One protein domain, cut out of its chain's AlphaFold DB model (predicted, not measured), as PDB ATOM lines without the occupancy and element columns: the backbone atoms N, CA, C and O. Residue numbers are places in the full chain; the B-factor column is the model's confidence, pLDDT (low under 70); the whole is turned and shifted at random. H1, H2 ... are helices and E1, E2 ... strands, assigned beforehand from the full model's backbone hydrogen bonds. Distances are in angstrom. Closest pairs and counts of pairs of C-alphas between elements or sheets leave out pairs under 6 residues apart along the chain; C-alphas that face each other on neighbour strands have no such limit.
ATOM      1  N   GLN A 291       7.846 -45.645   1.961       86.19
ATOM      2  CA  GLN A 291       7.855 -45.189   0.572       86.19
ATOM      3  C   GLN A 291       6.492 -45.403  -0.109       86.19
ATOM      4  O   GLN A 291       5.592 -46.037   0.450       86.19
ATOM      5  N   ILE A 292       6.354 -44.882  -1.330       90.81
ATOM      6  CA  ILE A 292       5.281 -45.281  -2.247       90.81
ATOM      7  C   ILE A 292       5.616 -46.673  -2.788       90.81
ATOM      8  O   ILE A 292       6.726 -46.899  -3.270       90.81
ATOM      9  N   ILE A 293       4.678 -47.613  -2.682       90.94
ATOM     10  CA  ILE A 293       4.832 -48.967  -3.225       90.94
ATOM     11  C   ILE A 293       4.323 -48.968  -4.664       90.94
ATOM     12  O   ILE A 293       3.131 -49.141  -4.916       90.94
ATOM     13  N   THR A 294       5.247 -48.778  -5.602       89.75
ATOM     14  CA  THR A 294       4.995 -48.907  -7.040       89.75
ATOM     15  C   THR A 294       4.827 -50.387  -7.411       89.75
ATOM     16  O   THR A 294       5.754 -51.167  -7.171       89.75
ATOM     17  N   PRO A 295       3.694 -50.804  -8.007       90.81
ATOM     18  CA  PRO A 295       3.549 -52.146  -8.566       90.81
ATOM     19  C   PRO A 295       4.577 -52.420  -9.669       90.81
ATOM     20  O   PRO A 295       4.945 -51.518 -10.420       90.81
ATOM     21  N   VAL A 296       5.001 -53.675  -9.823       91.62
ATOM     22  CA  VAL A 296       5.890 -54.082 -10.929       91.62
ATOM     23  C   VAL A 296       5.154 -54.003 -12.266       91.62
ATOM     24  O   VAL A 296       5.737 -53.629 -13.284       91.62
ATOM     25  N   GLN A 297       3.864 -54.331 -12.255       93.44
ATOM     26  CA  GLN A 297       2.954 -54.174 -13.381       93.44
ATOM     27  C   GLN A 297       1.523 -54.006 -12.850       93.44
ATOM     28  O   GLN A 297       1.201 -54.435 -11.747       93.44
ATOM     29  N   ALA A 298       0.636 -53.415 -13.641       93.25
ATOM     30  CA  ALA A 298      -0.807 -53.538 -13.463       93.25
ATOM     31  C   ALA A 298      -1.442 -53.769 -14.840       93.25
ATOM     32  O   ALA A 298      -0.796 -53.538 -15.867       93.25
ATOM     33  N   GLY A 299      -2.683 -54.248 -14.894       93.31
ATOM     34  CA  GLY A 299      -3.327 -54.486 -16.180       93.31
ATOM     35  C   GLY A 299      -4.716 -55.105 -16.127       93.31
ATOM     36  O   GLY A 299      -5.391 -55.135 -15.101       93.31
ATOM     37  N   SER A 300      -5.140 -55.582 -17.294       95.06
ATOM     38  CA  SER A 300      -6.408 -56.276 -17.521       95.06
ATOM     39  C   SER A 300      -6.342 -57.733 -17.073       95.06
ATOM     40  O   SER A 300      -5.413 -58.437 -17.466       95.06
ATOM     41  N   ALA A 301      -7.341 -58.195 -16.320       92.75
ATOM     42  CA  ALA A 301      -7.502 -59.621 -16.047       92.75
ATOM     43  C   ALA A 301      -7.868 -60.388 -17.335       92.75
ATOM     44  O   ALA A 301      -8.390 -59.819 -18.304       92.75
ATOM     45  N   THR A 302      -7.585 -61.688 -17.363       90.81
ATOM     46  CA  THR A 302      -7.693 -62.531 -18.559       90.81
ATOM     47  C   THR A 302      -9.093 -62.461 -19.170       90.81
ATOM     48  O   THR A 302     -10.098 -62.771 -18.537       90.81
ATOM     49  N   GLY A 303      -9.167 -62.035 -20.435       82.44
ATOM     50  CA  GLY A 303     -10.421 -61.932 -21.187       82.44
ATOM     51  C   GLY A 303     -11.268 -60.676 -20.928       82.44
ATOM     52  O   GLY A 303     -12.283 -60.506 -21.605       82.44
ATOM     53  N   MET A 304     -10.874 -59.764 -20.027       84.81
ATOM     54  CA  MET A 304     -11.622 -58.529 -19.742       84.81
ATOM     55  C   MET A 304     -10.767 -57.272 -19.923       84.81
ATOM     56  O   MET A 304      -9.855 -57.027 -19.150       84.81
ATOM     57  N   TYR A 305     -11.102 -56.405 -20.888       87.38
ATOM     58  CA  TYR A 305     -10.397 -55.123 -21.034       87.38
ATOM     59  C   TYR A 305     -10.691 -54.187 -19.852       87.38
ATOM     60  O   TYR A 305     -11.808 -53.673 -19.722       87.38
ATOM     61  N   PHE A 306      -9.676 -53.966 -19.025       90.06
ATOM     62  CA  PHE A 306      -9.668 -53.086 -17.862       90.06
ATOM     63  C   PHE A 306      -8.243 -52.518 -17.695       90.06
ATOM     64  O   PHE A 306      -7.356 -53.230 -17.218       90.06
ATOM     65  N   PRO A 307      -7.958 -51.296 -18.178       88.94
ATOM     66  CA  PRO A 307      -6.596 -50.769 -18.263       88.94
ATOM     67  C   PRO A 307      -6.086 -50.269 -16.900       88.94
ATOM     68  O   PRO A 307      -5.939 -49.073 -16.683       88.94
ATOM     69  N   MET A 308      -5.834 -51.182 -15.954       90.31
ATOM     70  CA  MET A 308      -5.392 -50.817 -14.601       90.31
ATOM     71  C   MET A 308      -4.002 -50.162 -14.581       90.31
ATOM     72  O   MET A 308      -3.718 -49.397 -13.661       90.31
ATOM     73  N   GLN A 309      -3.170 -50.389 -15.608       90.19
ATOM     74  CA  GLN A 309      -1.880 -49.709 -15.762       90.19
ATOM     75  C   GLN A 309      -2.004 -48.178 -15.807       90.19
ATOM     76  O   GLN A 309      -1.145 -47.501 -15.257       90.19
ATOM     77  N   ASP A 310      -3.107 -47.641 -16.342       89.38
ATOM     78  CA  ASP A 310      -3.392 -46.197 -16.426       89.38
ATOM     79  C   ASP A 310      -3.741 -45.571 -15.047       89.38
ATOM     80  O   ASP A 310      -4.102 -44.400 -14.976       89.38
ATOM     81  N   SER A 311      -3.681 -46.352 -13.956       89.00
ATOM     82  CA  SER A 311      -3.895 -45.905 -12.558       89.00
ATOM     83  C   SER A 311      -2.612 -45.887 -11.718       89.00
ATOM     84  O   SER A 311      -2.668 -45.551 -10.532       89.00
ATOM     85  N   PHE A 312      -1.504 -46.341 -12.311       88.94
ATOM     86  CA  PHE A 312      -0.168 -46.416 -11.719       88.94
ATOM     87  C   PHE A 312       0.895 -45.881 -12.704       88.94
ATOM     88  O   PHE A 312       2.073 -46.233 -12.601       88.94
ATOM     89  N   ASP A 313       0.485 -45.082 -13.701       83.06
ATOM     90  CA  ASP A 313       1.338 -44.663 -14.823       83.06
ATOM     91  C   ASP A 313       2.263 -43.483 -14.481       83.06
ATOM     92  O   ASP A 313       3.267 -43.261 -15.162       83.06
ATOM     93  N   ASN A 314       1.963 -42.757 -13.400       81.44
ATOM     94  CA  ASN A 314       2.694 -41.583 -12.936       81.44
ATOM     95  C   ASN A 314       2.725 -41.558 -11.399       81.44
ATOM     96  O   ASN A 314       2.257 -40.604 -10.767       81.44
ATOM     97  N   GLN A 315       3.278 -42.619 -10.798       85.81
ATOM     98  CA  GLN A 315       3.273 -42.776  -9.345       85.81
ATOM     99  C   GLN A 315       3.854 -41.557  -8.606       85.81
ATOM    100  O   GLN A 315       4.907 -41.032  -8.987       85.81
ATOM    101  N   PRO A 316       3.181 -41.101  -7.532       89.38
ATOM    102  CA  PRO A 316       3.604 -39.940  -6.763       89.38
ATOM    103  C   PRO A 316       4.875 -40.227  -5.950       89.38
ATOM    104  O   PRO A 316       5.327 -41.361  -5.805       89.38
ATOM    105  N   THR A 317       5.417 -39.177  -5.342       88.88
ATOM    106  CA  THR A 317       6.410 -39.276  -4.259       88.88
ATOM    107  C   THR A 317       5.721 -39.153  -2.897       88.88
ATOM    108  O   THR A 317       4.593 -38.678  -2.825       88.88
ATOM    109  N   LEU A 318       6.361 -39.578  -1.804       87.06
ATOM    110  CA  LEU A 318       5.822 -39.396  -0.451       87.06
ATOM    111  C   LEU A 318       6.333 -38.083   0.158       87.06
ATOM    112  O   LEU A 318       7.541 -37.927   0.336       87.06
ATOM    113  N   ASP A 319       5.436 -37.173   0.550       84.81
ATOM    114  CA  ASP A 319       5.806 -36.074   1.446       84.81
ATOM    115  C   ASP A 319       6.071 -36.625   2.848       84.81
ATOM    116  O   ASP A 319       5.178 -37.129   3.534       84.81
ATOM    117  N   VAL A 320       7.323 -36.505   3.281       74.31
ATOM    118  CA  VAL A 320       7.794 -36.981   4.584       74.31
ATOM    119  C   VAL A 320       7.152 -36.248   5.765       74.31
ATOM    120  O   VAL A 320       7.088 -36.812   6.854       74.31
ATOM    121  N   ASN A 321       6.659 -35.022   5.574       74.69
ATOM    122  CA  ASN A 321       6.070 -34.214   6.639       74.69
ATOM    123  C   ASN A 321       4.586 -34.526   6.819       74.69
ATOM    124  O   ASN A 321       4.161 -34.854   7.923       74.69
ATOM    125  N   THR A 322       3.798 -34.450   5.745       77.56
ATOM    126  CA  THR A 322       2.343 -34.673   5.810       77.56
ATOM    127  C   THR A 322       1.953 -36.149   5.724       77.56
ATOM    128  O   THR A 322       0.891 -36.535   6.217       77.56
ATOM    129  N   GLY A 323       2.793 -36.988   5.109       77.19
ATOM    130  CA  GLY A 323       2.452 -38.363   4.743       77.19
ATOM    131  C   GLY A 323       1.577 -38.472   3.501       77.19
ATOM    132  O   GLY A 323       0.966 -39.517   3.281       77.19
ATOM    133  N   TYR A 324       1.436 -37.387   2.738       86.69
ATOM    134  CA  TYR A 324       0.561 -37.337   1.575       86.69
ATOM    135  C   TYR A 324       1.368 -37.721   0.328       86.69
ATOM    136  O   TYR A 324       2.551 -37.377   0.231       86.69
ATOM    137  N   PRO A 325       0.756 -38.391  -0.658       88.50
ATOM    138  CA  PRO A 325       1.367 -38.508  -1.967       88.50
ATOM    139  C   PRO A 325       1.448 -37.122  -2.635       88.50
ATOM    140  O   PRO A 325       0.496 -36.341  -2.602       88.50
ATOM    141  N   VAL A 326       2.593 -36.808  -3.240       85.00
ATOM    142  CA  VAL A 326       2.875 -35.550  -3.940       85.00
ATOM    143  C   VAL A 326       3.279 -35.842  -5.377       85.00
ATOM    144  O   VAL A 326       4.234 -36.570  -5.654       85.00
ATOM    145  N   GLY A 327       2.515 -35.254  -6.291       79.50
ATOM    146  CA  GLY A 327       2.568 -35.489  -7.727       79.50
ATOM    147  C   GLY A 327       1.169 -35.366  -8.329       79.50
ATOM    148  O   GLY A 327       0.163 -35.495  -7.626       79.50
ATOM    149  N   THR A 328       1.099 -35.100  -9.628       67.88
ATOM    150  CA  THR A 328      -0.152 -35.088 -10.395       67.88
ATOM    151  C   THR A 328       0.011 -35.995 -11.598       67.88
ATOM    152  O   THR A 328       0.865 -35.718 -12.442       67.88
ATOM    153  N   ALA A 329      -0.804 -37.044 -11.697       66.75
ATOM    154  CA  ALA A 329      -0.827 -37.870 -12.896       66.75
ATOM    155  C   ALA A 329      -1.299 -37.055 -14.111       66.75
ATOM    156  O   ALA A 329      -2.144 -36.162 -13.995       66.75
ATOM    157  N   THR A 330      -0.727 -37.354 -15.279       62.53
ATOM    158  CA  THR A 330      -0.964 -36.605 -16.530       62.53
ATOM    159  C   THR A 330      -1.568 -37.463 -17.652       62.53
ATOM    160  O   THR A 330      -1.752 -36.972 -18.765       62.53
ATOM    161  N   GLY A 331      -1.895 -38.728 -17.356       64.88
ATOM    162  CA  GLY A 331      -2.424 -39.722 -18.297       64.88
ATOM    163  C   GLY A 331      -3.955 -39.810 -18.385       64.88
ATOM    164  O   GLY A 331      -4.697 -38.911 -17.979       64.88
ATOM    165  N   ASN A 332      -4.440 -40.932 -18.929       72.69
ATOM    166  CA  ASN A 332      -5.877 -41.220 -19.091       72.69
ATOM    167  C   ASN A 332      -6.603 -41.327 -17.735       72.69
ATOM    168  O   ASN A 332      -7.779 -40.942 -17.603       72.69
ATOM    169  N   GLY A 333      -5.870 -41.802 -16.727       77.19
ATOM    170  CA  GLY A 333      -6.302 -42.050 -15.363       77.19
ATOM    171  C   GLY A 333      -7.138 -43.321 -15.199       77.19
ATOM    172  O   GLY A 333      -7.592 -43.922 -16.174       77.19
ATOM    173  N   ALA A 334      -7.372 -43.683 -13.938       84.94
ATOM    174  CA  ALA A 334      -7.938 -44.962 -13.522       84.94
ATOM    175  C   ALA A 334      -9.194 -45.423 -14.309       84.94
ATOM    176  O   ALA A 334     -10.088 -44.618 -14.611       84.94
ATOM    177  N   PRO A 335      -9.311 -46.734 -14.602       84.25
ATOM    178  CA  PRO A 335     -10.325 -47.289 -15.492       84.25
ATOM    179  C   PRO A 335     -11.753 -47.166 -14.947       84.25
ATOM    180  O   PRO A 335     -12.047 -47.543 -13.814       84.25
ATOM    181  N   TYR A 336     -12.674 -46.740 -15.815       83.50
ATOM    182  CA  TYR A 336     -14.108 -46.613 -15.530       83.50
ATOM    183  C   TYR A 336     -14.921 -47.611 -16.372       83.50
ATOM    184  O   TYR A 336     -15.537 -47.260 -17.380       83.50
ATOM    185  N   TYR A 337     -14.908 -48.885 -15.971       86.62
ATOM    186  CA  TYR A 337     -15.672 -49.949 -16.630       86.62
ATOM    187  C   TYR A 337     -16.369 -50.838 -15.597       86.62
ATOM    188  O   TYR A 337     -15.719 -51.623 -14.913       86.62
ATOM    189  N   ALA A 338     -17.698 -50.740 -15.516       86.75
ATOM    190  CA  ALA A 338     -18.512 -51.539 -14.601       86.75
ATOM    191  C   ALA A 338     -18.386 -53.053 -14.856       86.75
ATOM    192  O   ALA A 338     -18.269 -53.489 -16.005       86.75
ATOM    193  N   SER A 339     -18.455 -53.847 -13.781       88.88
ATOM    194  CA  SER A 339     -18.434 -55.321 -13.802       88.88
ATOM    195  C   SER A 339     -17.221 -55.967 -14.497       88.88
ATOM    196  O   SER A 339     -17.325 -57.079 -15.013       88.88
ATOM    197  N   ARG A 340     -16.067 -55.288 -14.527       92.06
ATOM    198  CA  ARG A 340     -14.795 -55.815 -15.056       92.06
ATOM    199  C   ARG A 340     -13.749 -55.946 -13.955       92.06
ATOM    200  O   ARG A 340     -13.904 -55.340 -12.898       92.06
ATOM    201  N   ALA A 341     -12.701 -56.725 -14.210       92.88
ATOM    202  CA  ALA A 341     -11.593 -56.913 -13.282       92.88
ATOM    203  C   ALA A 341     -10.241 -56.545 -13.909       92.88
ATOM    204  O   ALA A 341     -10.011 -56.771 -15.100       92.88
ATOM    205  N   GLY A 342      -9.352 -56.001 -13.082       93.94
ATOM    206  CA  GLY A 342      -7.936 -55.802 -13.383       93.94
ATOM    207  C   GLY A 342      -7.056 -56.378 -12.285       93.94
ATOM    208  O   GLY A 342      -7.553 -56.712 -11.211       93.94
ATOM    209  N   TYR A 343      -5.757 -56.457 -12.559       95.44
ATOM    210  CA  TYR A 343      -4.746 -56.932 -11.618       95.44
ATOM    211  C   TYR A 343      -3.689 -55.863 -11.324       95.44
ATOM    212  O   TYR A 343      -3.445 -54.953 -12.123       95.44
ATOM    213  N   ILE A 344      -3.021 -56.040 -10.188       96.06
ATOM    214  CA  ILE A 344      -1.819 -55.342  -9.742       96.06
ATOM    215  C   ILE A 344      -0.794 -56.424  -9.371       96.06
ATOM    216  O   ILE A 344      -1.072 -57.270  -8.529       96.06
ATOM    217  N   ASP A 345       0.370 -56.424 -10.015       95.88
ATOM    218  CA  ASP A 345       1.468 -57.375  -9.808       95.88
ATOM    219  C   ASP A 345       2.525 -56.764  -8.880       95.88
ATOM    220  O   ASP A 345       3.165 -55.764  -9.220       95.88
ATOM    221  N   PHE A 346       2.742 -57.380  -7.717       93.25
ATOM    222  CA  PHE A 346       3.789 -56.971  -6.771       93.25
ATOM    223  C   PHE A 346       5.149 -57.651  -7.033       93.25
ATOM    224  O   PHE A 346       6.095 -57.485  -6.262       93.25
ATOM    225  N   GLY A 347       5.276 -58.382  -8.144       89.88
ATOM    226  CA  GLY A 347       6.496 -59.050  -8.587       89.88
ATOM    227  C   GLY A 347       6.789 -60.347  -7.838       89.88
ATOM    228  O   GLY A 347       6.055 -60.772  -6.953       89.88
ATOM    229  N   THR A 348       7.910 -60.991  -8.164       88.25
ATOM    230  CA  THR A 348       8.341 -62.250  -7.518       88.25
ATOM    231  C   THR A 348       8.678 -62.104  -6.031       88.25
ATOM    232  O   THR A 348       8.735 -63.103  -5.322       88.25
ATOM    233  N   ASP A 349       8.887 -60.872  -5.565       86.81
ATOM    234  CA  ASP A 349       9.196 -60.509  -4.179       86.81
ATOM    235  C   ASP A 349       7.963 -60.001  -3.395       86.81
ATOM    236  O   ASP A 349       8.115 -59.408  -2.326       86.81
ATOM    237  N   TRP A 350       6.741 -60.250  -3.891       89.88
ATOM    238  CA  TRP A 350       5.467 -59.791  -3.309       89.88
ATOM    239  C   TRP A 350       5.350 -59.972  -1.787       89.88
ATOM    240  O   TRP A 350       4.832 -59.099  -1.092       89.88
ATOM    241  N   SER A 351       5.883 -61.067  -1.239       87.25
ATOM    242  CA  SER A 351       5.833 -61.389   0.194       87.25
ATOM    243  C   SER A 351       6.616 -60.406   1.078       87.25
ATOM    244  O   SER A 351       6.325 -60.277   2.273       87.25
ATOM    245  N   LYS A 352       7.569 -59.660   0.504       87.75
ATOM    246  CA  LYS A 352       8.323 -58.593   1.181       87.75
ATOM    247  C   LYS A 352       7.538 -57.285   1.274       87.75
ATOM    248  O   LYS A 352       7.830 -56.479   2.147       87.75
ATOM    249  N   VAL A 353       6.530 -57.058   0.434       91.12
ATOM    250  CA  VAL A 353       5.734 -55.820   0.458       91.12
ATOM    251  C   VAL A 353       4.909 -55.728   1.750       91.12
ATOM    252  O   VAL A 353       4.405 -56.738   2.254       91.12
ATOM    253  N   LYS A 354       4.787 -54.521   2.313       90.25
ATOM    254  CA  LYS A 354       4.010 -54.217   3.525       90.25
ATOM    255  C   LYS A 354       3.255 -52.898   3.320       90.25
ATOM    256  O   LYS A 354       3.885 -51.852   3.225       90.25
ATOM    257  N   ILE A 355       1.927 -52.939   3.233       90.56
ATOM    258  CA  ILE A 355       1.049 -51.795   2.914       90.56
ATOM    259  C   ILE A 355       0.423 -51.225   4.199       90.56
ATOM    260  O   ILE A 355      -0.072 -51.979   5.036       90.56
ATOM    261  N   LEU A 356       0.415 -49.895   4.342       87.69
ATOM    262  CA  LEU A 356      -0.140 -49.159   5.491       87.69
ATOM    263  C   LEU A 356      -1.314 -48.235   5.137       87.69
ATOM    264  O   LEU A 356      -2.192 -48.025   5.974       87.69
ATOM    265  N   ALA A 357      -1.356 -47.682   3.924       89.06
ATOM    266  CA  ALA A 357      -2.453 -46.819   3.488       89.06
ATOM    267  C   ALA A 357      -2.680 -46.899   1.974       89.06
ATOM    268  O   ALA A 357      -1.728 -47.080   1.208       89.06
ATOM    269  N   THR A 358      -3.934 -46.699   1.563       91.44
ATOM    270  CA  THR A 358      -4.336 -46.489   0.165       91.44
ATOM    271  C   THR A 358      -4.849 -45.067  -0.036       91.44
ATOM    272  O   THR A 358      -5.488 -44.479   0.843       91.44
ATOM    273  N   TRP A 359      -4.534 -44.504  -1.198       91.94
ATOM    274  CA  TRP A 359      -4.890 -43.144  -1.578       91.94
ATOM    275  C   TRP A 359      -5.397 -43.091  -3.015       91.94
ATOM    276  O   TRP A 359      -4.891 -43.801  -3.886       91.94
ATOM    277  N   THR A 360      -6.323 -42.168  -3.262       91.19
ATOM    278  CA  THR A 360      -6.865 -41.853  -4.585       91.19
ATOM    279  C   THR A 360      -6.584 -40.391  -4.910       91.19
ATOM    280  O   THR A 360      -6.928 -39.493  -4.134       91.19
ATOM    281  N   GLN A 361      -5.994 -40.128  -6.077       91.56
ATOM    282  CA  GLN A 361      -5.965 -38.787  -6.647       91.56
ATOM    283  C   GLN A 361      -7.269 -38.534  -7.393       91.56
ATOM    284  O   GLN A 361      -7.594 -39.221  -8.361       91.56
ATOM    285  N   TYR A 362      -8.007 -37.517  -6.973       89.00
ATOM    286  CA  TYR A 362      -9.257 -37.135  -7.618       89.00
ATOM    287  C   TYR A 362      -9.034 -36.115  -8.737       89.00
ATOM    288  O   TYR A 362      -8.147 -35.267  -8.654       89.00
ATOM    289  N   ARG A 363      -9.860 -36.163  -9.791       87.00
ATOM    290  CA  ARG A 363      -9.881 -35.127 -10.842       87.00
ATOM    291  C   ARG A 363     -10.409 -33.802 -10.294       87.00
ATOM    292  O   ARG A 363     -11.227 -33.797  -9.368       87.00
ATOM    293  N   SER A 364     -10.051 -32.696 -10.937       84.56
ATOM    294  CA  SER A 364     -10.824 -31.456 -10.835       84.56
ATOM    295  C   SER A 364     -12.273 -31.718 -11.267       84.56
ATOM    296  O   SER A 364     -12.534 -32.547 -12.142       84.56
ATOM    297  N   SER A 365     -13.232 -31.060 -10.614       83.94
ATOM    298  CA  SER A 365     -14.686 -31.321 -10.665       83.94
ATOM    299  C   SER A 365     -15.194 -32.662 -10.092       83.94
ATOM    300  O   SER A 365     -16.382 -32.964 -10.221       83.94
ATOM    301  N   SER A 366     -14.359 -33.452  -9.404       86.94
ATOM    302  CA  SER A 366     -14.846 -34.631  -8.664       86.94
ATOM    303  C   SER A 366     -15.741 -34.191  -7.506       86.94
ATOM    304  O   SER A 366     -15.368 -33.318  -6.719       86.94
ATOM    305  N   SER A 367     -16.930 -34.784  -7.405       87.62
ATOM    306  CA  SER A 367     -17.931 -34.399  -6.409       87.62
ATOM    307  C   SER A 367     -18.789 -35.573  -5.929       87.62
ATOM    308  O   SER A 367     -18.915 -36.587  -6.616       87.62
ATOM    309  N   GLY A 368     -19.379 -35.431  -4.740       87.62
ATOM    310  CA  GLY A 368     -20.320 -36.396  -4.166       87.62
ATOM    311  C   GLY A 368     -19.653 -37.634  -3.563       87.62
ATOM    312  O   GLY A 368     -18.502 -37.591  -3.134       87.62
ATOM    313  N   ASN A 369     -20.396 -38.739  -3.503       87.81
ATOM    314  CA  ASN A 369     -19.934 -39.987  -2.898       87.81
ATOM    315  C   ASN A 369     -19.296 -40.903  -3.946       87.81
ATOM    316  O   ASN A 369     -19.869 -41.170  -5.007       87.81
ATOM    317  N   GLN A 370     -18.108 -41.401  -3.629       86.50
ATOM    318  CA  GLN A 370     -17.311 -42.233  -4.516       86.50
ATOM    319  C   GLN A 370     -17.551 -43.712  -4.196       86.50
ATOM    320  O   GLN A 370     -17.627 -44.105  -3.031       86.50
ATOM    321  N   THR A 371     -17.772 -44.522  -5.237       85.94
ATOM    322  CA  THR A 371     -17.992 -45.965  -5.085       85.94
ATOM    323  C   THR A 371     -16.655 -46.703  -5.153       85.94
ATOM    324  O   THR A 371     -15.971 -46.575  -6.177       85.94
ATOM    325  N   PRO A 372     -16.289 -47.487  -4.126       87.75
ATOM    326  CA  PRO A 372     -15.068 -48.279  -4.148       87.75
ATOM    327  C   PRO A 372     -15.205 -49.531  -5.032       87.75
ATOM    328  O   PRO A 372     -16.288 -49.831  -5.547       87.75
ATOM    329  N   TYR A 373     -14.116 -50.285  -5.210       90.31
ATOM    330  CA  TYR A 373     -14.175 -51.589  -5.878       90.31
ATOM    331  C   TYR A 373     -15.022 -52.576  -5.063       90.31
ATOM    332  O   TYR A 373     -14.981 -52.573  -3.832       90.31
ATOM    333  N   SER A 374     -15.822 -53.410  -5.732       90.00
ATOM    334  CA  SER A 374     -16.777 -54.302  -5.056       90.00
ATOM    335  C   SER A 374     -16.140 -55.559  -4.473       90.00
ATOM    336  O   SER A 374     -16.724 -56.180  -3.592       90.00
ATOM    337  N   GLU A 375     -14.976 -55.954  -4.984       92.44
ATOM    338  CA  GLU A 375     -14.247 -57.152  -4.569       92.44
ATOM    339  C   GLU A 375     -12.751 -56.926  -4.797       92.44
ATOM    340  O   GLU A 375     -12.365 -56.457  -5.871       92.44
ATOM    341  N   LEU A 376     -11.929 -57.262  -3.802       94.56
ATOM    342  CA  LEU A 376     -10.476 -57.377  -3.913       94.56
ATOM    343  C   LEU A 376     -10.073 -58.791  -3.467       94.56
ATOM    344  O   LEU A 376     -10.586 -59.279  -2.457       94.56
ATOM    345  N   TRP A 377      -9.152 -59.443  -4.174       96.06
ATOM    346  CA  TRP A 377      -8.591 -60.736  -3.761       96.06
ATOM    347  C   TRP A 377      -7.151 -60.917  -4.237       96.06
ATOM    348  O   TRP A 377      -6.735 -60.318  -5.226       96.06
ATOM    349  N   TRP A 378      -6.383 -61.713  -3.499       95.81
ATOM    350  CA  TRP A 378      -5.003 -62.052  -3.835       95.81
ATOM    351  C   TRP A 378      -4.958 -63.362  -4.612       95.81
ATOM    352  O   TRP A 378      -5.498 -64.340  -4.121       95.81
ATOM    353  N   ASP A 379      -4.274 -63.416  -5.752       93.94
ATOM    354  CA  ASP A 379      -4.205 -64.635  -6.564       93.94
ATOM    355  C   ASP A 379      -2.819 -64.904  -7.171       93.94
ATOM    356  O   ASP A 379      -1.935 -64.037  -7.147       93.94
ATOM    357  N   ASP A 380      -2.571 -66.146  -7.600       91.50
ATOM    358  CA  ASP A 380      -1.285 -66.573  -8.177       91.50
ATOM    359  C   ASP A 380      -1.206 -66.434  -9.709       91.50
ATOM    360  O   ASP A 380      -0.094 -66.351 -10.247       91.50
ATOM    361  N   ASP A 381      -2.349 -66.250 -10.379       92.00
ATOM    362  CA  ASP A 381      -2.448 -65.792 -11.766       92.00
ATOM    363  C   ASP A 381      -3.281 -64.493 -11.938       92.00
ATOM    364  O   ASP A 381      -3.407 -63.684 -11.018       92.00
ATOM    365  N   ILE A 382      -3.735 -64.215 -13.167       94.00
ATOM    366  CA  ILE A 382      -4.484 -63.004 -13.538       94.00
ATOM    367  C   ILE A 382      -5.839 -63.318 -14.198       94.00
ATOM    368  O   ILE A 382      -6.307 -62.546 -15.042       94.00
ATOM    369  N   ASP A 383      -6.450 -64.466 -13.916       92.12
ATOM    370  CA  ASP A 383      -7.795 -64.820 -14.381       92.12
ATOM    371  C   ASP A 383      -8.891 -64.028 -13.606       92.12
ATOM    372  O   ASP A 383      -8.597 -62.996 -13.009       92.12
ATOM    373  N   THR A 384     -10.188 -64.327 -13.748       90.94
ATOM    374  CA  THR A 384     -11.262 -63.543 -13.076       90.94
ATOM    375  C   THR A 384     -12.007 -64.305 -11.978       90.94
ATOM    376  O   THR A 384     -12.973 -63.778 -11.406       90.94
ATOM    377  N   THR A 385     -11.545 -65.516 -11.700       89.62
ATOM    378  CA  THR A 385     -11.933 -66.441 -10.644       89.62
ATOM    379  C   THR A 385     -11.081 -66.149  -9.408       89.62
ATOM    380  O   THR A 385      -9.965 -65.654  -9.507       89.62
ATOM    381  N   ASN A 386     -11.631 -66.424  -8.232       89.50
ATOM    382  CA  ASN A 386     -10.904 -66.406  -6.966       89.50
ATOM    383  C   ASN A 386     -10.889 -67.851  -6.458       89.50
ATOM    384  O   ASN A 386     -11.747 -68.233  -5.657       89.50
ATOM    385  N   ASP A 387     -10.020 -68.687  -7.030       87.44
ATOM    386  CA  ASP A 387      -9.878 -70.098  -6.642       87.44
ATOM    387  C   ASP A 387      -8.810 -70.299  -5.548       87.44
ATOM    388  O   ASP A 387      -8.911 -71.243  -4.762       87.44
ATOM    389  N   SER A 388      -7.898 -69.334  -5.396       88.00
ATOM    390  CA  SER A 388      -7.051 -69.130  -4.214       88.00
ATOM    391  C   SER A 388      -7.839 -68.937  -2.904       88.00
ATOM    392  O   SER A 388      -7.401 -69.372  -1.835       88.00
ATOM    393  N   GLY A 389      -9.010 -68.289  -2.965       91.12
ATOM    394  CA  GLY A 389      -9.890 -68.006  -1.828       91.12
ATOM    395  C   GLY A 389      -9.456 -66.831  -0.937       91.12
ATOM    396  O   GLY A 389      -9.974 -66.684   0.173       91.12
ATOM    397  N   LEU A 390      -8.507 -65.996  -1.374       93.56
ATOM    398  CA  LEU A 390      -7.823 -65.003  -0.530       93.56
ATOM    399  C   LEU A 390      -8.418 -63.586  -0.657       93.56
ATOM    400  O   LEU A 390      -7.757 -62.649  -1.110       93.56
ATOM    401  N   THR A 391      -9.670 -63.401  -0.235       94.31
ATOM    402  CA  THR A 391     -10.347 -62.088  -0.253       94.31
ATOM    403  C   THR A 391      -9.650 -61.048   0.636       94.31
ATOM    404  O   THR A 391      -9.370 -61.295   1.810       94.31
ATOM    405  N   GLU A 392      -9.445 -59.841   0.104       93.06
ATOM    406  CA  GLU A 392      -8.928 -58.687   0.838       93.06
ATOM    407  C   GLU A 392     -10.065 -57.741   1.252       93.06
ATOM    408  O   GLU A 392     -10.957 -57.422   0.470       93.06
ATOM    409  N   THR A 393     -10.028 -57.281   2.503       89.62
ATOM    410  CA  THR A 393     -11.059 -56.407   3.098       89.62
ATOM    411  C   THR A 393     -10.480 -55.259   3.925       89.62
ATOM    412  O   THR A 393     -11.218 -54.371   4.346       89.62
ATOM    413  N   ARG A 394      -9.161 -55.251   4.167       87.94
ATOM    414  CA  ARG A 394      -8.485 -54.315   5.081       87.94
ATOM    415  C   ARG A 394      -8.216 -52.947   4.461       87.94
ATOM    416  O   ARG A 394      -7.895 -52.013   5.191       87.94
ATOM    417  N   PHE A 395      -8.330 -52.828   3.140       88.75
ATOM    418  CA  PHE A 395      -8.290 -51.574   2.396       88.75
ATOM    419  C   PHE A 395      -9.137 -51.677   1.123       88.75
ATOM    420  O   PHE A 395      -9.502 -52.765   0.682       88.75
ATOM    421  N   ASN A 396      -9.429 -50.527   0.525       83.75
ATOM    422  CA  ASN A 396     -10.037 -50.405  -0.796       83.75
ATOM    423  C   ASN A 396      -9.588 -49.061  -1.411       83.75
ATOM    424  O   ASN A 396      -8.905 -48.274  -0.748       83.75
ATOM    425  N   PHE A 397      -9.964 -48.801  -2.658       87.50
ATOM    426  CA  PHE A 397      -9.721 -47.540  -3.361       87.50
ATOM    427  C   PHE A 397     -11.025 -46.797  -3.620       87.50
ATOM    428  O   PHE A 397     -12.086 -47.414  -3.687       87.50
ATOM    429  N   ASN A 398     -10.934 -45.490  -3.857       83.44
ATOM    430  CA  ASN A 398     -12.041 -44.633  -4.261       83.44
ATOM    431  C   ASN A 398     -13.240 -44.636  -3.283       83.44
ATOM    432  O   ASN A 398     -14.397 -44.740  -3.699       83.44
ATOM    433  N   SER A 399     -12.972 -44.537  -1.979       84.12
ATOM    434  CA  SER A 399     -13.973 -44.631  -0.903       84.12
ATOM    435  C   SER A 399     -14.530 -43.277  -0.433       84.12
ATOM    436  O   SER A 399     -15.484 -43.246   0.350       84.12
ATOM    437  N   ALA A 400     -13.960 -42.155  -0.883       85.06
ATOM    438  CA  ALA A 400     -14.236 -40.833  -0.321       85.06
ATOM    439  C   ALA A 400     -15.715 -40.394  -0.442       85.06
ATOM    440  O   ALA A 400     -16.350 -40.511  -1.491       85.06
ATOM    441  N   GLN A 401     -16.269 -39.848   0.642       86.75
ATOM    442  CA  GLN A 401     -17.665 -39.398   0.722       86.75
ATOM    443  C   GLN A 401     -17.750 -37.866   0.748       86.75
ATOM    444  O   GLN A 401     -16.878 -37.205   1.309       86.75
ATOM    445  N   GLY A 402     -18.807 -37.298   0.162       85.31
ATOM    446  CA  GLY A 402     -19.104 -35.864   0.218       85.31
ATOM    447  C   GLY A 402     -18.055 -34.940  -0.414       85.31
ATOM    448  O   GLY A 402     -18.014 -33.762  -0.065       85.31
ATOM    449  N   ILE A 403     -17.196 -35.440  -1.310       86.88
ATOM    450  CA  ILE A 403     -16.084 -34.641  -1.842       86.88
ATOM    451  C   ILE A 403     -16.578 -33.495  -2.736       86.88
ATOM    452  O   ILE A 403     -17.642 -33.570  -3.353       86.88
ATOM    453  N   ASN A 404     -15.774 -32.438  -2.833       87.88
ATOM    454  CA  ASN A 404     -15.873 -31.398  -3.853       87.88
ATOM    455  C   ASN A 404     -14.465 -30.844  -4.101       87.88
ATOM    456  O   ASN A 404     -13.940 -30.097  -3.280       87.88
ATOM    457  N   THR A 405     -13.830 -31.236  -5.205       85.31
ATOM    458  CA  THR A 405     -12.423 -30.887  -5.475       85.31
ATOM    459  C   THR A 405     -12.241 -29.538  -6.175       85.31
ATOM    460  O   THR A 405     -11.111 -29.060  -6.319       85.31
ATOM    461  N   GLY A 406     -13.333 -28.897  -6.608       86.00
ATOM    462  CA  GLY A 406     -13.288 -27.626  -7.329       86.00
ATOM    463  C   GLY A 406     -12.385 -27.702  -8.567       86.00
ATOM    464  O   GLY A 406     -12.515 -28.605  -9.394       86.00
ATOM    465  N   SER A 407     -11.446 -26.763  -8.690       83.75
ATOM    466  CA  SER A 407     -10.429 -26.725  -9.753       83.75
ATOM    467  C   SER A 407      -9.168 -27.557  -9.461       83.75
ATOM    468  O   SER A 407      -8.258 -27.568 -10.286       83.75
ATOM    469  N   THR A 408      -9.090 -28.251  -8.320       86.50
ATOM    470  CA  THR A 408      -7.873 -28.943  -7.850       86.50
ATOM    471  C   THR A 408      -7.927 -30.459  -8.067       86.50
ATOM    472  O   THR A 408      -9.003 -31.034  -8.226       86.50
ATOM    473  N   THR A 409      -6.765 -31.119  -8.050       88.00
ATOM    474  CA  THR A 409      -6.620 -32.584  -8.176       88.00
ATOM    475  C   THR A 409      -6.013 -33.206  -6.906       88.00
ATOM    476  O   THR A 409      -4.862 -33.657  -6.924       88.00
ATOM    477  N   PRO A 410      -6.724 -33.166  -5.762       89.25
ATOM    478  CA  PRO A 410      -6.161 -33.552  -4.476       89.25
ATOM    479  C   PRO A 410      -5.963 -35.066  -4.372       89.25
ATOM    480  O   PRO A 410      -6.785 -35.855  -4.843       89.25
ATOM    481  N   TRP A 411      -4.899 -35.454  -3.672       90.06
ATOM    482  CA  TRP A 411      -4.784 -36.780  -3.077       90.06
ATOM    483  C   TRP A 411      -5.651 -36.841  -1.820       90.06
ATOM    484  O   TRP A 411      -5.488 -36.030  -0.907       90.06
ATOM    485  N   ILE A 412      -6.573 -37.801  -1.775       89.06
ATOM    486  CA  ILE A 412      -7.430 -38.075  -0.619       89.06
ATOM    487  C   ILE A 412      -7.140 -39.503  -0.145       89.06
ATOM    488  O   ILE A 412      -6.967 -40.418  -0.951       89.06
ATOM    489  N   ARG A 413      -7.035 -39.674   1.175       88.25
ATOM    490  CA  ARG A 413      -6.760 -40.959   1.827       88.25
ATOM    491  C   ARG A 413      -8.036 -41.797   1.822       88.25
ATOM    492  O   ARG A 413      -9.037 -41.356   2.381       88.25
ATOM    493  N   ASP A 414      -7.997 -42.979   1.216       82.00
ATOM    494  CA  ASP A 414      -9.149 -43.891   1.191       82.00
ATOM    495  C   ASP A 414      -9.245 -44.715   2.475       82.00
ATOM    496  O   ASP A 414     -10.345 -44.992   2.958       82.00
ATOM    497  N   ASN A 415      -8.090 -45.135   3.003       78.75
ATOM    498  CA  ASN A 415      -7.986 -45.986   4.183       78.75
ATOM    499  C   ASN A 415      -6.598 -45.877   4.842       78.75
ATOM    500  O   ASN A 415      -5.581 -45.773   4.153       78.75
ATOM    501  N   GLU A 416      -6.553 -45.962   6.173       76.38
ATOM    502  CA  GLU A 416      -5.324 -46.027   6.973       76.38
ATOM    503  C   GLU A 416      -5.401 -47.226   7.919       76.38
ATOM    504  O   GLU A 416      -6.332 -47.347   8.716       76.38
ATOM    505  N   ILE A 417      -4.432 -48.133   7.820       79.25
ATOM    506  CA  ILE A 417      -4.425 -49.382   8.580       79.25
ATOM    507  C   ILE A 417      -3.857 -49.094   9.974       79.25
ATOM    508  O   ILE A 417      -2.647 -49.017  10.169       79.25
ATOM    509  N   SER A 418      -4.738 -48.952  10.966       55.53
ATOM    510  CA  SER A 418      -4.411 -48.625  12.366       55.53
ATOM    511  C   SER A 418      -3.808 -49.788  13.181       55.53
ATOM    512  O   SER A 418      -3.903 -49.814  14.408       55.53
ATOM    513  N   GLY A 419      -3.187 -50.762  12.513       65.19
ATOM    514  CA  GLY A 419      -2.677 -51.999  13.107       65.19
ATOM    515  C   GLY A 419      -1.558 -52.627  12.275       65.19
ATOM    516  O   GLY A 419      -0.723 -51.925  11.711       65.19
ATOM    517  N   THR A 420      -1.520 -53.958  12.195       74.00
ATOM    518  CA  THR A 420      -0.499 -54.678  11.417       74.00
ATOM    519  C   THR A 420      -0.617 -54.366   9.924       74.00
ATOM    520  O   THR A 420      -1.685 -54.547   9.338       74.00
ATOM    521  N   ALA A 421       0.493 -53.957   9.304       82.06
ATOM    522  CA  ALA A 421       0.568 -53.690   7.870       82.06
ATOM    523  C   ALA A 421       0.120 -54.895   7.031       82.06
ATOM    524  O   ALA A 421       0.417 -56.054   7.348       82.06
ATOM    525  N   VAL A 422      -0.563 -54.625   5.921       88.44
ATOM    526  CA  VAL A 422      -1.027 -55.671   5.014       88.44
ATOM    527  C   VAL A 422       0.143 -56.194   4.192       88.44
ATOM    528  O   VAL A 422       0.720 -55.480   3.378       88.44
ATOM    529  N   SER A 423       0.482 -57.463   4.402       88.88
ATOM    530  CA  SER A 423       1.296 -58.221   3.449       88.88
ATOM    531  C   SER A 423       0.390 -58.755   2.339       88.88
ATOM    532  O   SER A 423      -0.666 -59.304   2.679       88.88
ATOM    533  N   PRO A 424       0.789 -58.657   1.057       91.88
ATOM    534  CA  PRO A 424       0.209 -59.460  -0.012       91.88
ATOM    535  C   PRO A 424       0.156 -60.938   0.372       91.88
ATOM    536  O   PRO A 424       1.100 -61.454   0.975       91.88
ATOM    537  N   LEU A 425      -0.959 -61.602   0.061       92.25
ATOM    538  CA  LEU A 425      -1.155 -63.030   0.352       92.25
ATOM    539  C   LEU A 425      -0.812 -63.928  -0.849       92.25
ATOM    540  O   LEU A 425      -0.594 -65.122  -0.671       92.25
ATOM    541  N   SER A 426      -0.720 -63.335  -2.040       93.19
ATOM    542  CA  SER A 426      -0.182 -63.923  -3.267       93.19
ATOM    543  C   SER A 426       0.427 -62.812  -4.138       93.19
ATOM    544  O   SER A 426       0.500 -61.653  -3.712       93.19
ATOM    545  N   ARG A 427       0.895 -63.152  -5.344       93.94
ATOM    546  CA  ARG A 427       1.604 -62.236  -6.253       93.94
ATOM    547  C   ARG A 427       0.726 -61.110  -6.792       93.94
ATOM    548  O   ARG A 427       1.174 -59.961  -6.844       93.94
ATOM    549  N   TYR A 428      -0.480 -61.453  -7.227       96.06
ATOM    550  CA  TYR A 428      -1.396 -60.527  -7.873       96.06
ATOM    551  C   TYR A 428      -2.477 -60.093  -6.885       96.06
ATOM    552  O   TYR A 428      -3.013 -60.911  -6.147       96.06
ATOM    553  N   LEU A 429      -2.809 -58.804  -6.870       96.06
ATOM    554  CA  LEU A 429      -4.053 -58.298  -6.291       96.06
ATOM    555  C   LEU A 429      -5.014 -58.017  -7.434       96.06
ATOM    556  O   LEU A 429      -4.733 -57.160  -8.273       96.06
ATOM    557  N   LEU A 430      -6.144 -58.704  -7.455       95.44
ATOM    558  CA  LEU A 430      -7.207 -58.473  -8.416       95.44
ATOM    559  C   LEU A 430      -8.319 -57.640  -7.788       95.44
ATOM    560  O   LEU A 430      -8.604 -57.739  -6.594       95.44
ATOM    561  N   LEU A 431      -8.917 -56.775  -8.605       93.19
ATOM    562  CA  LEU A 431      -9.918 -55.799  -8.189       93.19
ATOM    563  C   LEU A 431     -11.080 -55.814  -9.178       93.19
ATOM    564  O   LEU A 431     -10.873 -55.610 -10.377       93.19
ATOM    565  N   ARG A 432     -12.304 -56.014  -8.681       92.06
ATOM    566  CA  ARG A 432     -13.528 -56.000  -9.493       92.06
ATOM    567  C   ARG A 432     -14.282 -54.686  -9.340       92.06
ATOM    568  O   ARG A 432     -14.616 -54.255  -8.235       92.06
ATOM    569  N   ALA A 433     -14.610 -54.075 -10.470       90.62
ATOM    570  CA  ALA A 433     -15.511 -52.939 -10.537       90.62
ATOM    571  C   ALA A 433     -16.953 -53.333 -10.156       90.62
ATOM    572  O   ALA A 433     -17.455 -54.341 -10.666       90.62
ATOM    573  N   PRO A 434     -17.658 -52.519  -9.346       89.12
ATOM    574  CA  PRO A 434     -19.078 -52.719  -9.071       89.12
ATOM    575  C   PRO A 434     -19.926 -52.627 -10.350       89.12
ATOM    576  O   PRO A 434     -19.508 -52.068 -11.367       89.12
ATOM    577  N   ALA A 435     -21.171 -53.106 -10.265       88.56
ATOM    578  CA  ALA A 435     -22.164 -52.977 -11.337       88.56
ATOM    579  C   ALA A 435     -22.472 -51.509 -11.709       88.56
ATOM    580  O   ALA A 435     -22.881 -51.222 -12.831       88.56
ATOM    581  N   THR A 436     -22.237 -50.577 -10.781       84.25
ATOM    582  CA  THR A 436     -22.282 -49.128 -11.003       84.25
ATOM    583  C   THR A 436     -21.069 -48.472 -10.347       84.25
ATOM    584  O   THR A 436     -20.991 -48.401  -9.122       84.25
ATOM    585  N   MET A 437     -20.128 -47.985 -11.156       80.06
ATOM    586  CA  MET A 437     -19.051 -47.092 -10.713       80.06
ATOM    587  C   MET A 437     -19.522 -45.636 -10.776       80.06
ATOM    588  O   MET A 437     -20.225 -45.261 -11.710       80.06
ATOM    589  N   THR A 438     -19.070 -44.797  -9.841       76.19
ATOM    590  CA  THR A 438     -19.128 -43.322  -9.948       76.19
ATOM    591  C   THR A 438     -17.753 -42.695 -10.208       76.19
ATOM    592  O   THR A 438     -17.632 -41.473 -10.288       76.19
ATOM    593  N   THR A 439     -16.711 -43.528 -10.320       64.06
ATOM    594  CA  THR A 439     -15.314 -43.104 -10.186       64.06
ATOM    595  C   THR A 439     -14.849 -42.208 -11.332       64.06
ATOM    596  O   THR A 439     -15.189 -42.393 -12.501       64.06
ATOM    597  N   ARG A 440     -14.015 -41.231 -10.979       68.06
ATOM    598  CA  ARG A 440     -13.199 -40.446 -11.911       68.06
ATOM    599  C   ARG A 440     -11.829 -40.170 -11.296       68.06
ATOM    600  O   ARG A 440     -11.330 -39.050 -11.367       68.06
ATOM    601  N   ALA A 441     -11.229 -41.179 -10.673       85.25
ATOM    602  CA  ALA A 441      -9.860 -41.078 -10.185       85.25
ATOM    603  C   ALA A 441      -8.887 -40.759 -11.342       85.25
ATOM    604  O   ALA A 441      -9.175 -41.021 -12.519       85.25
ATOM    605  N   LEU A 442      -7.771 -40.121 -11.003       88.00
ATOM    606  CA  LEU A 442      -6.587 -40.031 -11.851       88.00
ATOM    607  C   LEU A 442      -5.686 -41.223 -11.548       88.00
ATOM    608  O   LEU A 442      -5.542 -42.092 -12.392       88.00
ATOM    609  N   GLU A 443      -5.184 -41.306 -10.322       89.94
ATOM    610  CA  GLU A 443      -4.116 -42.222  -9.921       89.94
ATOM    611  C   GLU A 443      -4.472 -42.876  -8.580       89.94
ATOM    612  O   GLU A 443      -5.178 -42.276  -7.758       89.94
ATOM    613  N   TYR A 444      -3.955 -44.077  -8.337       91.19
ATOM    614  CA  TYR A 444      -3.975 -44.727  -7.028       91.19
ATOM    615  C   TYR A 444      -2.562 -44.816  -6.460       91.19
ATOM    616  O   TYR A 444      -1.598 -44.954  -7.203       91.19
ATOM    617  N   ALA A 445      -2.420 -44.770  -5.138       91.31
ATOM    618  CA  ALA A 445      -1.127 -44.954  -4.489       91.31
ATOM    619  C   ALA A 445      -1.233 -45.834  -3.243       91.31
ATOM    620  O   ALA A 445      -2.187 -45.746  -2.464       91.31
ATOM    621  N   PHE A 446      -0.200 -46.647  -3.038       92.00
ATOM    622  CA  PHE A 446       0.038 -47.409  -1.820       92.00
ATOM    623  C   PHE A 446       1.185 -46.759  -1.039       92.00
ATOM    624  O   PHE A 446       2.243 -46.505  -1.613       92.00
ATOM    625  N   ILE A 447       1.024 -46.545   0.267       90.62
ATOM    626  CA  ILE A 447       2.135 -46.187   1.169       90.62
ATOM    627  C   ILE A 447       2.491 -47.414   2.007       90.62
ATOM    628  O   ILE A 447       1.600 -48.071   2.552       90.62
ATOM    629  N   GLY A 448       3.782 -47.721   2.121       88.44
ATOM    630  CA  GLY A 448       4.262 -48.941   2.766       88.44
ATOM    631  C   GLY A 448       5.783 -49.017   2.897       88.44
ATOM    632  O   GLY A 448       6.469 -48.008   2.755       88.44
ATOM    633  N   TRP A 449       6.319 -50.214   3.143       85.50
ATOM    634  CA  TRP A 449       7.755 -50.510   3.021       85.50
ATOM    635  C   TRP A 449       8.001 -51.874   2.358       85.50
ATOM    636  O   TRP A 449       7.079 -52.677   2.186       85.50
ATOM    637  N   ILE A 450       9.258 -52.125   1.988       85.81
ATOM    638  CA  ILE A 450       9.745 -53.431   1.539       85.81
ATOM    639  C   ILE A 450      10.533 -54.057   2.691       85.81
ATOM    640  O   ILE A 450      11.466 -53.465   3.217       85.81
ATOM    641  N   ASP A 451      10.150 -55.251   3.116       79.56
ATOM    642  CA  ASP A 451      10.825 -56.013   4.162       79.56
ATOM    643  C   ASP A 451      11.895 -56.925   3.545       79.56
ATOM    644  O   ASP A 451      11.674 -58.117   3.320       79.56
TER     645      ASP A 451
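AT A GLANCE: This is residues 291 to 451 of the 1044 residues of the protein "Uncharacterized protein YjdB" of Cohnella lupini (UniProt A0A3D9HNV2). There is little regular structure: two small, strongly twisted sheets stand partly face to face, E1 E2 E7 E4 E5 and E6 E3 E8, both antiparallel, in those orders, with short H1 bridging E1 and E8. The printed part has 161 residues, 52 in named elements, mostly strand: E1 H1 E2 E3 E4 E5 E6 E7 E8. It is compact, radius of gyration of the C-alphas 14.7 A, spanning 43 by 35 by 26 A.

IN THESE COORDINATES: E1 is residues 297 to 300, starting at C-alpha (2.954, -54.174, -13.381); H1 308 to 311; E2 341 to 345; E3 353 to 362, 25.3 A, bending 70 degrees at 356; E4 375 to 379; E5 390 to 392; E6 411 to 416; E7 428 to 432; E8 441 to 450, 26.0 A, ending at (9.745, -53.431, 1.539).

HOW THE PARTS SIT: Within hydrogen-bond range are N 299 and O 343 of E1 and E2, 3.0 A; N 344 and O 429 of E2 and E7, 2.8 A; N 379 and O 428 of E4 and E7, 2.8 A; N 378 and O 390 of hairpin E4 and E5, 2.9 A; N 412 and O 360 of E6 and E3, 2.9 A; N 354 and O 449 of E3 and E8, 2.9 A. H1, too short for O i to N i+4 pairs, is over E1, height over the sheet 6.9 A; the closest C-alphas of H1 and E8 are Ser 311 and Glu 443, 4.5 A.

THE WHOLE: The farthest C-alphas, Asp 387 and Ser 407, are 43.5 A apart. The printed part has no cut. H1 to E2, E3 to E4, E5 to E6 and E6 to E7 are long links. pLDDT is under 70 at residues 328 to 331, 418 to 419 and 439 to 440.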